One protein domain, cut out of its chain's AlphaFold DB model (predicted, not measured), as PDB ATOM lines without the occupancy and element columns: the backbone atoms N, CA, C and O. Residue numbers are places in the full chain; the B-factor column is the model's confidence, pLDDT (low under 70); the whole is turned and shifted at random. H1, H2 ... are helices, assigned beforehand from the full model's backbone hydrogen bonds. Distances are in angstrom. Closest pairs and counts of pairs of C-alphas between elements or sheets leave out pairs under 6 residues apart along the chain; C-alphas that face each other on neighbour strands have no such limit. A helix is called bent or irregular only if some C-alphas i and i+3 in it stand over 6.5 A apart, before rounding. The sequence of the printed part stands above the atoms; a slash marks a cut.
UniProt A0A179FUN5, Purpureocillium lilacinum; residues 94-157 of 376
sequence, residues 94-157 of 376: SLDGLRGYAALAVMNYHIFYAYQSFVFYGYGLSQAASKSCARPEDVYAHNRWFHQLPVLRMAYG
ATOM      1  N   SER A  94      23.177 -17.286 -34.207       83.19
ATOM      2  CA  SER A  94      24.208 -16.283 -34.511       83.19
ATOM      3  C   SER A  94      23.778 -15.278 -35.588       83.19
ATOM      4  O   SER A  94      24.135 -14.102 -35.511       83.19
ATOM      5  N   LEU A  95      22.979 -15.710 -36.571       84.69
ATOM      6  CA  LEU A  95      22.437 -14.833 -37.613       84.69
ATOM      7  C   LEU A  95      21.358 -13.906 -37.056       84.69
ATOM      8  O   LEU A  95      21.268 -12.757 -37.485       84.69
ATOM      9  N   ASP A  96      20.566 -14.377 -36.096       85.31
ATOM     10  CA  ASP A  96      19.559 -13.548 -35.436       85.31
ATOM     11  C   ASP A  96      20.210 -12.505 -34.513       85.31
ATOM     12  O   ASP A  96      19.825 -11.336 -34.552       85.31
ATOM     13  N   GLY A  97      21.283 -12.868 -33.798       89.44
ATOM     14  CA  GLY A  97      22.108 -11.906 -33.057       89.44
ATOM     15  C   GLY A  97      22.728 -10.832 -33.963       89.44
ATOM     16  O   GLY A  97      22.666  -9.641 -33.653       89.44
ATOM     17  N   LEU A  98      23.255 -11.231 -35.126       91.25
ATOM     18  CA  LEU A  98      23.816 -10.299 -36.111       91.25
ATOM     19  C   LEU A  98      22.755  -9.348 -36.688       91.25
ATOM     20  O   LEU A  98      23.021  -8.154 -36.827       91.25
ATOM     21  N   ARG A  99      21.547  -9.847 -36.988       91.06
ATOM     22  CA  ARG A  99      20.411  -9.007 -37.411       91.06
ATOM     23  C   ARG A  99      20.023  -7.998 -36.334       91.06
ATOM     24  O   ARG A  99      19.783  -6.842 -36.666       91.06
ATOM     25  N   GLY A 100      19.985  -8.417 -35.068       92.56
ATOM     26  CA  GLY A 100      19.683  -7.533 -33.942       92.56
ATOM     27  C   GLY A 100      20.706  -6.405 -33.801       92.56
ATOM     28  O   GLY A 100      20.331  -5.238 -33.705       92.56
ATOM     29  N   TYR A 101      21.999  -6.731 -33.886       93.31
ATOM     30  CA  TYR A 101      23.060  -5.722 -33.860       93.31
ATOM     31  C   TYR A 101      22.989  -4.769 -35.064       93.31
ATOM     32  O   TYR A 101      23.119  -3.556 -34.906       93.31
ATOM     33  N   ALA A 102      22.715  -5.294 -36.262       94.62
ATOM     34  CA  ALA A 102      22.514  -4.479 -37.457       94.62
ATOM     35  C   ALA A 102      21.303  -3.536 -37.322       94.62
ATOM     36  O   ALA A 102      21.394  -2.371 -37.700       94.62
ATOM     37  N   ALA A 103      20.197  -4.001 -36.735       93.81
ATOM     38  CA  ALA A 103      19.010  -3.180 -36.492       93.81
ATOM     39  C   ALA A 103      19.295  -2.045 -35.496       93.81
ATOM     40  O   ALA A 103      18.888  -0.906 -35.728       93.81
ATOM     41  N   LEU A 104      20.056  -2.326 -34.433       94.19
ATOM     42  CA  LEU A 104      20.509  -1.304 -33.488       94.19
ATOM     43  C   LEU A 104      21.390  -0.251 -34.177       94.19
ATOM     44  O   LEU A 104      21.229   0.943 -33.935       94.19
ATOM     45  N   ALA A 105      22.286  -0.675 -35.071       94.50
ATOM     46  CA  ALA A 105      23.122   0.246 -35.833       94.50
ATOM     47  C   ALA A 105      22.320   1.138 -36.792       94.50
ATOM     48  O   ALA A 105      22.622   2.324 -36.896       94.50
ATOM     49  N   VAL A 106      21.280   0.604 -37.446       94.25
ATOM     50  CA  VAL A 106      20.345   1.391 -38.276       94.25
ATOM     51  C   VAL A 106      19.591   2.413 -37.427       94.25
ATOM     52  O   VAL A 106      19.529   3.579 -37.803       94.25
ATOM     53  N   MET A 107      19.079   2.005 -36.262       93.56
ATOM     54  CA  MET A 107      18.406   2.912 -35.329       93.56
ATOM     55  C   MET A 107      19.330   4.065 -34.917       93.56
ATOM     56  O   MET A 107      18.979   5.230 -35.073       93.56
ATOM     57  N   ASN A 108      20.544   3.753 -34.455       94.56
ATOM     58  CA  ASN A 108      21.528   4.766 -34.075       94.56
ATOM     59  C   ASN A 108      21.900   5.674 -35.250       94.56
ATOM     60  O   ASN A 108      22.006   6.883 -35.070       94.56
ATOM     61  N   TYR A 109      22.075   5.116 -36.452       92.81
ATOM     62  CA  TYR A 109      22.343   5.902 -37.651       92.81
ATOM     63  C   TYR A 109      21.233   6.928 -37.898       92.81
ATOM     64  O   TYR A 109      21.538   8.110 -38.041       92.81
ATOM     65  N   HIS A 110      19.963   6.503 -37.871       90.62
ATOM     66  CA  HIS A 110      18.818   7.390 -38.095       90.62
ATOM     67  C   HIS A 110      18.544   8.362 -36.941       90.62
ATOM     68  O   HIS A 110      17.999   9.439 -37.152       90.62
ATOM     69  N   ILE A 111      18.986   8.058 -35.725       90.00
ATOM     70  CA  ILE A 111      18.964   9.044 -34.642       90.00
ATOM     71  C   ILE A 111      20.059  10.087 -34.873       90.00
ATOM     72  O   ILE A 111      19.788  11.282 -34.867       90.00
ATOM     73  N   PHE A 112      21.304   9.664 -35.093       90.44
ATOM     74  CA  PHE A 112      22.438  10.586 -35.112       90.44
ATOM     75  C   PHE A 112      22.531  11.420 -36.385       90.44
ATOM     76  O   PHE A 112      22.873  12.592 -36.287       90.44
ATOM     77  N   TYR A 113      22.221  10.872 -37.560       88.00
ATOM     78  CA  TYR A 113      22.402  11.595 -38.824       88.00
ATOM     79  C   TYR A 113      21.510  12.841 -38.960       88.00
ATOM     80  O   TYR A 113      21.855  13.747 -39.711       88.00
ATOM     81  N   ALA A 114      20.405  12.923 -38.211       85.50
ATOM     82  CA  ALA A 114      19.553  14.107 -38.163       85.50
ATOM     83  C   ALA A 114      20.254  15.290 -37.465       85.50
ATOM     84  O   ALA A 114      20.044  16.448 -37.826       85.50
ATOM     85  N   TYR A 115      21.140  14.994 -36.508       86.12
ATOM     86  CA  TYR A 115      21.757  15.987 -35.624       86.12
ATOM     87  C   TYR A 115      23.272  16.130 -35.794       86.12
ATOM     88  O   TYR A 115      23.839  17.131 -35.365       86.12
ATOM     89  N   GLN A 116      23.955  15.128 -36.351       86.12
ATOM     90  CA  GLN A 116      25.411  15.018 -36.343       86.12
ATOM     91  C   GLN A 116      25.943  14.443 -37.661       86.12
ATOM     92  O   GLN A 116      25.595  13.333 -38.063       86.12
ATOM     93  N   SER A 117      26.877  15.150 -38.299       81.88
ATOM     94  CA  SER A 117      27.473  14.729 -39.576       81.88
ATOM     95  C   SER A 117      28.564  13.657 -39.428       81.88
ATOM     96  O   SER A 117      28.999  13.060 -40.414       81.88
ATOM     97  N   PHE A 118      28.995  13.340 -38.199       84.62
ATOM     98  CA  PHE A 118      30.086  12.388 -37.946       84.62
ATOM     99  C   PHE A 118      29.798  10.968 -38.437       84.62
ATOM    100  O   PHE A 118      30.731  10.183 -38.619       84.62
ATOM    101  N   VAL A 119      28.522  10.621 -38.619       86.12
ATOM    102  CA  VAL A 119      28.075   9.301 -39.079       86.12
ATOM    103  C   VAL A 119      28.487   9.013 -40.522       86.12
ATOM    104  O   VAL A 119      28.655   7.849 -40.889       86.12
ATOM    105  N   PHE A 120      28.699  10.058 -41.327       82.88
ATOM    106  CA  PHE A 120      29.093   9.943 -42.731       82.88
ATOM    107  C   PHE A 120      30.605   9.745 -42.900       82.88
ATOM    108  O   PHE A 120      31.058   9.200 -43.908       82.88
ATOM    109  N   TYR A 121      31.403  10.121 -41.896       84.56
ATOM    110  CA  TYR A 121      32.859  10.174 -41.998       84.56
ATOM    111  C   TYR A 121      33.544   9.097 -41.148       84.56
ATOM    112  O   TYR A 121      33.252   8.898 -39.969       84.56
ATOM    113  N   GLY A 122      34.479   8.370 -41.763       85.56
ATOM    114  CA  GLY A 122      35.381   7.463 -41.050       85.56
ATOM    115  C   GLY A 122      36.553   8.208 -40.412       85.56
ATOM    116  O   GLY A 122      36.914   9.299 -40.865       85.56
ATOM    117  N   TYR A 123      37.167   7.597 -39.393       88.94
ATOM    118  CA  TYR A 123      38.349   8.152 -38.737       88.94
ATOM    119  C   TYR A 123      39.466   8.456 -39.743       88.94
ATOM    120  O   TYR A 123      39.875   7.579 -40.504       88.94
ATOM    121  N   GLY A 124      39.976   9.688 -39.734       87.12
ATOM    122  CA  GLY A 124      41.138  10.081 -40.534       87.12
ATOM    123  C   GLY A 124      40.915  10.114 -42.052       87.12
ATOM    124  O   GLY A 124      41.891  10.196 -42.795       87.12
ATOM    125  N   LEU A 125      39.662  10.078 -42.529       85.62
ATOM    126  CA  LEU A 125      39.337  10.360 -43.934       85.62
ATOM    127  C   LEU A 125      39.950  11.717 -44.339       85.62
ATOM    128  O   LEU A 125      40.035  12.624 -43.516       85.62
ATOM    129  N   SER A 126      40.428  11.870 -45.571       84.38
ATOM    130  CA  SER A 126      40.958  13.159 -46.035       84.38
ATOM    131  C   SER A 126      39.837  14.043 -46.587       84.38
ATOM    132  O   SER A 126      38.836  13.531 -47.082       84.38
ATOM    133  N   GLN A 127      40.030  15.366 -46.594       80.31
ATOM    134  CA  GLN A 127      39.086  16.308 -47.216       80.31
ATOM    135  C   GLN A 127      38.861  16.017 -48.710       80.31
ATOM    136  O   GLN A 127      37.784  16.242 -49.250       80.31
ATOM    137  N   ALA A 128      39.896  15.547 -49.410       82.94
ATOM    138  CA  ALA A 128      39.783  15.206 -50.822       82.94
ATOM    139  C   ALA A 128      38.917  13.954 -51.024       82.94
ATOM    140  O   ALA A 128      38.054  13.948 -51.895       82.94
ATOM    141  N   ALA A 129      39.116  12.925 -50.192       81.44
ATOM    142  CA  ALA A 129      38.334  11.694 -50.242       81.44
ATOM    143  C   ALA A 129      36.901  11.890 -49.731       81.44
ATOM    144  O   ALA A 129      35.983  11.226 -50.204       81.44
ATOM    145  N   SER A 130      36.694  12.818 -48.793       76.12
ATOM    146  CA  SER A 130      35.370  13.101 -48.251       76.12
ATOM    147  C   SER A 130      34.441  13.723 -49.272       76.12
ATOM    148  O   SER A 130      33.259  13.442 -49.199       76.12
ATOM    149  N   LYS A 131      34.938  14.446 -50.284       77.56
ATOM    150  CA  LYS A 131      34.102  14.954 -51.388       77.56
ATOM    151  C   LYS A 131      33.282  13.864 -52.086       77.56
ATOM    152  O   LYS A 131      32.209  14.160 -52.590       77.56
ATOM    153  N   SER A 132      33.765  12.621 -52.109       75.06
ATOM    154  CA  SER A 132      33.042  11.491 -52.707       75.06
ATOM    155  C   SER A 132      31.880  10.982 -51.845       75.06
ATOM    156  O   SER A 132      31.062  10.208 -52.331       75.06
ATOM    157  N   CYS A 133      31.827  11.363 -50.566       71.56
ATOM    158  CA  CYS A 133      30.821  10.909 -49.601       71.56
ATOM    159  C   CYS A 133      30.106  12.064 -48.875       71.56
ATOM    160  O   CYS A 133      29.152  11.812 -48.147       71.56
ATOM    161  N   ALA A 134      30.582  13.298 -49.042       67.44
ATOM    162  CA  ALA A 134      30.051  14.506 -48.433       67.44
ATOM    163  C   ALA A 134      28.819  14.970 -49.203       67.44
ATOM    164  O   ALA A 134      28.813  14.969 -50.440       67.44
ATOM    165  N   ARG A 135      27.789  15.395 -48.477       66.25
ATOM    166  CA  ARG A 135      26.646  16.059 -49.096       66.25
ATOM    167  C   ARG A 135      27.008  17.505 -49.450       66.25
ATOM    168  O   ARG A 135      27.900  18.071 -48.815       66.25
ATOM    169  N   PRO A 136      26.357  18.109 -50.460       56.97
ATOM    170  CA  PRO A 136      26.624  19.492 -50.871       56.97
ATOM    171  C   PRO A 136      26.571  20.503 -49.714       56.97
ATOM    172  O   PRO A 136      27.308  21.485 -49.717       56.97
ATOM    173  N   GLU A 137      25.715  20.231 -48.733       62.00
ATOM    174  CA  GLU A 137      25.459  21.019 -47.528       62.00
ATOM    175  C   GLU A 137      26.322  20.641 -46.309       62.00
ATOM    176  O   GLU A 137      26.328  21.372 -45.317       62.00
ATOM    177  N   ASP A 138      27.076  19.537 -46.355       64.31
ATOM    178  CA  ASP A 138      27.848  19.083 -45.201       64.31
ATOM    179  C   ASP A 138      29.100  19.945 -44.998       64.31
ATOM    180  O   ASP A 138      30.059  19.917 -45.777       64.31
ATOM    181  N   VAL A 139      29.156  20.637 -43.862       60.72
ATOM    182  CA  VAL A 139      30.421  21.166 -43.350       60.72
ATOM    183  C   VAL A 139      31.273  19.970 -42.942       60.72
ATOM    184  O   VAL A 139      30.879  19.179 -42.081       60.72
ATOM    185  N   TYR A 140      32.446  19.818 -43.561       63.09
ATOM    186  CA  TYR A 140      33.405  18.785 -43.186       63.09
ATOM    187  C   TYR A 140      33.866  19.011 -41.743       63.09
ATOM    188  O   TYR A 140      34.775  19.793 -41.465       63.09
ATOM    189  N   ALA A 141      33.186  18.351 -40.814       59.81
ATOM    190  CA  ALA A 141      33.447  18.448 -39.395       59.81
ATOM    191  C   ALA A 141      34.404  17.329 -38.976       59.81
ATOM    192  O   ALA A 141      34.294  16.188 -39.425       59.81
ATOM    193  N   HIS A 142      35.365  17.703 -38.131       67.62
ATOM    194  CA  HIS A 142      36.361  16.875 -37.452       67.62
ATOM    195  C   HIS A 142      36.080  15.363 -37.459       67.62
ATOM    196  O   HIS A 142      35.126  14.890 -36.866       67.62
ATOM    197  N   ASN A 143      36.956  14.574 -38.075       77.31
ATOM    198  CA  ASN A 143      36.794  13.123 -38.198       77.31
ATOM    199  C   ASN A 143      37.881  12.335 -37.453       77.31
ATOM    200  O   ASN A 143      38.380  11.315 -37.932       77.31
ATOM    201  N   ARG A 144      38.323  12.858 -36.308       85.38
ATOM    202  CA  ARG A 144      39.405  12.273 -35.499       85.38
ATOM    203  C   ARG A 144      38.944  11.886 -34.096       85.38
ATOM    204  O   ARG A 144      39.772  11.751 -33.197       85.38
ATOM    205  N   TRP A 145      37.642  11.706 -33.893       87.38
ATOM    206  CA  TRP A 145      37.127  11.254 -32.607       87.38
ATOM    207  C   TRP A 145      37.361   9.757 -32.413       87.38
ATOM    208  O   TRP A 145      37.283   8.971 -33.355       87.38
ATOM    209  N   PHE A 146      37.603   9.349 -31.168       90.62
ATOM    210  CA  PHE A 146      37.879   7.952 -30.823       90.62
ATOM    211  C   PHE A 146      36.755   6.998 -31.265       90.62
ATOM    212  O   PHE A 146      37.021   5.922 -31.791       90.62
ATOM    213  N   HIS A 147      35.490   7.415 -31.150       89.50
ATOM    214  CA  HIS A 147      34.341   6.593 -31.547       89.50
ATOM    215  C   HIS A 147      34.229   6.356 -33.067       89.50
ATOM    216  O   HIS A 147      33.517   5.445 -33.481       89.50
ATOM    217  N   GLN A 148      34.940   7.127 -33.903       90.06
ATOM    218  CA  GLN A 148      34.962   6.950 -35.364       90.06
ATOM    219  C   GLN A 148      35.940   5.875 -35.837       90.06
ATOM    220  O   GLN A 148      35.978   5.575 -37.038       90.06
ATOM    221  N   LEU A 149      36.737   5.307 -34.926       91.62
ATOM    222  CA  LEU A 149      37.651   4.219 -35.246       91.62
ATOM    223  C   LEU A 149      36.898   3.022 -35.865       91.62
ATOM    224  O   LEU A 149      35.705   2.814 -35.593       91.62
ATOM    225  N   PRO A 150      37.583   2.214 -36.699       87.75
ATOM    226  CA  PRO A 150      37.041   0.952 -37.191       87.75
ATOM    227  C   PRO A 150      36.514   0.085 -36.037       87.75
ATOM    228  O   PRO A 150      37.019   0.163 -34.920       87.75
ATOM    229  N   VAL A 151      35.502  -0.745 -36.301       89.19
ATOM    230  CA  VAL A 151      34.742  -1.522 -35.297       89.19
ATOM    231  C   VAL A 151      33.850  -0.663 -34.396       89.19
ATOM    232  O   VAL A 151      32.645  -0.886 -34.389       89.19
ATOM    233  N   LEU A 152      34.374   0.356 -33.705       91.31
ATOM    234  CA  LEU A 152      33.563   1.203 -32.810       91.31
ATOM    235  C   LEU A 152      32.445   1.924 -33.568       91.31
ATOM    236  O   LEU A 152      31.286   1.900 -33.150       91.31
ATOM    237  N   ARG A 153      32.761   2.464 -34.752       90.50
ATOM    238  CA  ARG A 153      31.758   3.130 -35.591       90.50
ATOM    239  C   ARG A 153      30.661   2.198 -36.112       90.50
ATOM    240  O   ARG A 153      29.647   2.680 -36.608       90.50
ATOM    241  N   MET A 154      30.844   0.872 -36.050       92.06
ATOM    242  CA  MET A 154      29.817  -0.071 -36.511       92.06
ATOM    243  C   MET A 154      28.538   0.038 -35.677       92.06
ATOM    244  O   MET A 154      27.464  -0.237 -36.197       92.06
ATOM    245  N   ALA A 155      28.614   0.544 -34.444       92.06
ATOM    246  CA  ALA A 155      27.437   0.768 -33.611       92.06
ATOM    247  C   ALA A 155      26.454   1.812 -34.178       92.06
ATOM    248  O   ALA A 155      25.301   1.823 -33.758       92.06
ATOM    249  N   TYR A 156      26.887   2.681 -35.099       91.00
ATOM    250  CA  TYR A 156      26.056   3.757 -35.658       91.00
ATOM    251  C   TYR A 156      26.224   3.980 -37.170       91.00
ATOM    252  O   TYR A 156      25.603   4.875 -37.735       91.00
ATOM    253  N   GLY A 157      27.089   3.227 -37.853       89.38
ATOM    254  CA  GLY A 157      27.274   3.358 -39.300       89.38
ATOM    255  C   GLY A 157      26.132   2.708 -40.090       89.38
ATOM    256  O   GLY A 157      25.854   1.533 -39.885       89.38
TER     257      GLY A 157
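Overview. This is residues 94 to 157 of the 376 residues of a protein of Purpureocillium lilacinum (UniProt A0A179FUN5). One long helix, H1, sticks out with its first turns, residues 94 to 100, like a handle from a head of loops. From the other end of H1 the chain wanders through this head, where the short H2 lies among loops far from H1, and then folds back so that the short H3 packs on the side of H1 at residues 101 to 108. The printed part has 64 residues, with three named helices in the order H1, H2, H3 and no named strand. The class is all helix, though the helices hold 27 of the 64 printed residues, under half. The whole is only just compact, close to loose, with a radius of gyration of the C-alphas of 12.8 A, and it is elongated, spanning 39 by 21 by 19 A.

Along the chain. The printed part begins with H1, residues 94 to 112, from Ser 94 to Phe 112. It has 19 residues and is the longest helix. Its C-alpha 94 is at (24.208, -16.283, -34.511) and its C-alpha 112 at (22.438, 10.586, -35.112), 26.9 A apart. Along H1 the y coordinate climbs, while x and z end close to where they began. Residues 113 to 126 follow with no named element. H2 is residues 127 to 130, Gln 127 to Ser 130, with C-alpha 127 at (39.086, 16.308, -47.216). Residues 131 to 151 again hold no named element. H3 is residues 152 to 155, Leu 152 to Ala 155, and its C-alpha 155 is at (27.437, 0.768, -33.611). Tyr 156 and Gly 157 come after it and end the printed part.

Arrangement. Residues 94 to 100, which belong to H1, stand free: no C-alpha 8 or more residues away along the chain is within 10 A of theirs. Further along, H1 touches H3, with 5 pairs of C-alphas within 8 A. The closest C-alphas of the two are those of Ala 105 and Ala 155, 4.9 A apart, and the centres are 10.4 A apart. H1 touches H3 with residues 101 to 108 alone. H2 touches no helix. H1 and H2 are apart, and H2 and H3 are apart. No helix is bent or irregular, but for H3 only just: C-alphas 152 and 155 are 6.2 A apart. In the backbone of H1, every O i to N i+4 pair is within hydrogen-bond range. H2 and H3, with 4 residues each, are too short for such a pair; the one O i to N i+3 pair of H3 is within range, and the one of H2 is not.

Size, cuts and confidence. The two C-alphas farthest apart are those of Ser 94 and Glu 137, at 39.5 A. The C-alphas of Ser 94 and Gly 157, the first and last printed, are 20.4 A apart. The printed part runs from 94 to 157 and has no cut. Both links are long: 14 residues lie between H1 and H2, and 21 between H2 and H3. The C-alphas of residues 113 to 126 lie 3 to 15 A from the mean of the C-alphas, and those of residues 131 to 151 lie 7 to 17 A from it. The mean pLDDT of the printed part is 84.1; it is 91 for H1, 80 for H2 and 91 for H3. The model's confidence is low in the 9 residues 134 to 142, which are under 70 and lie in the link from H2 to H3.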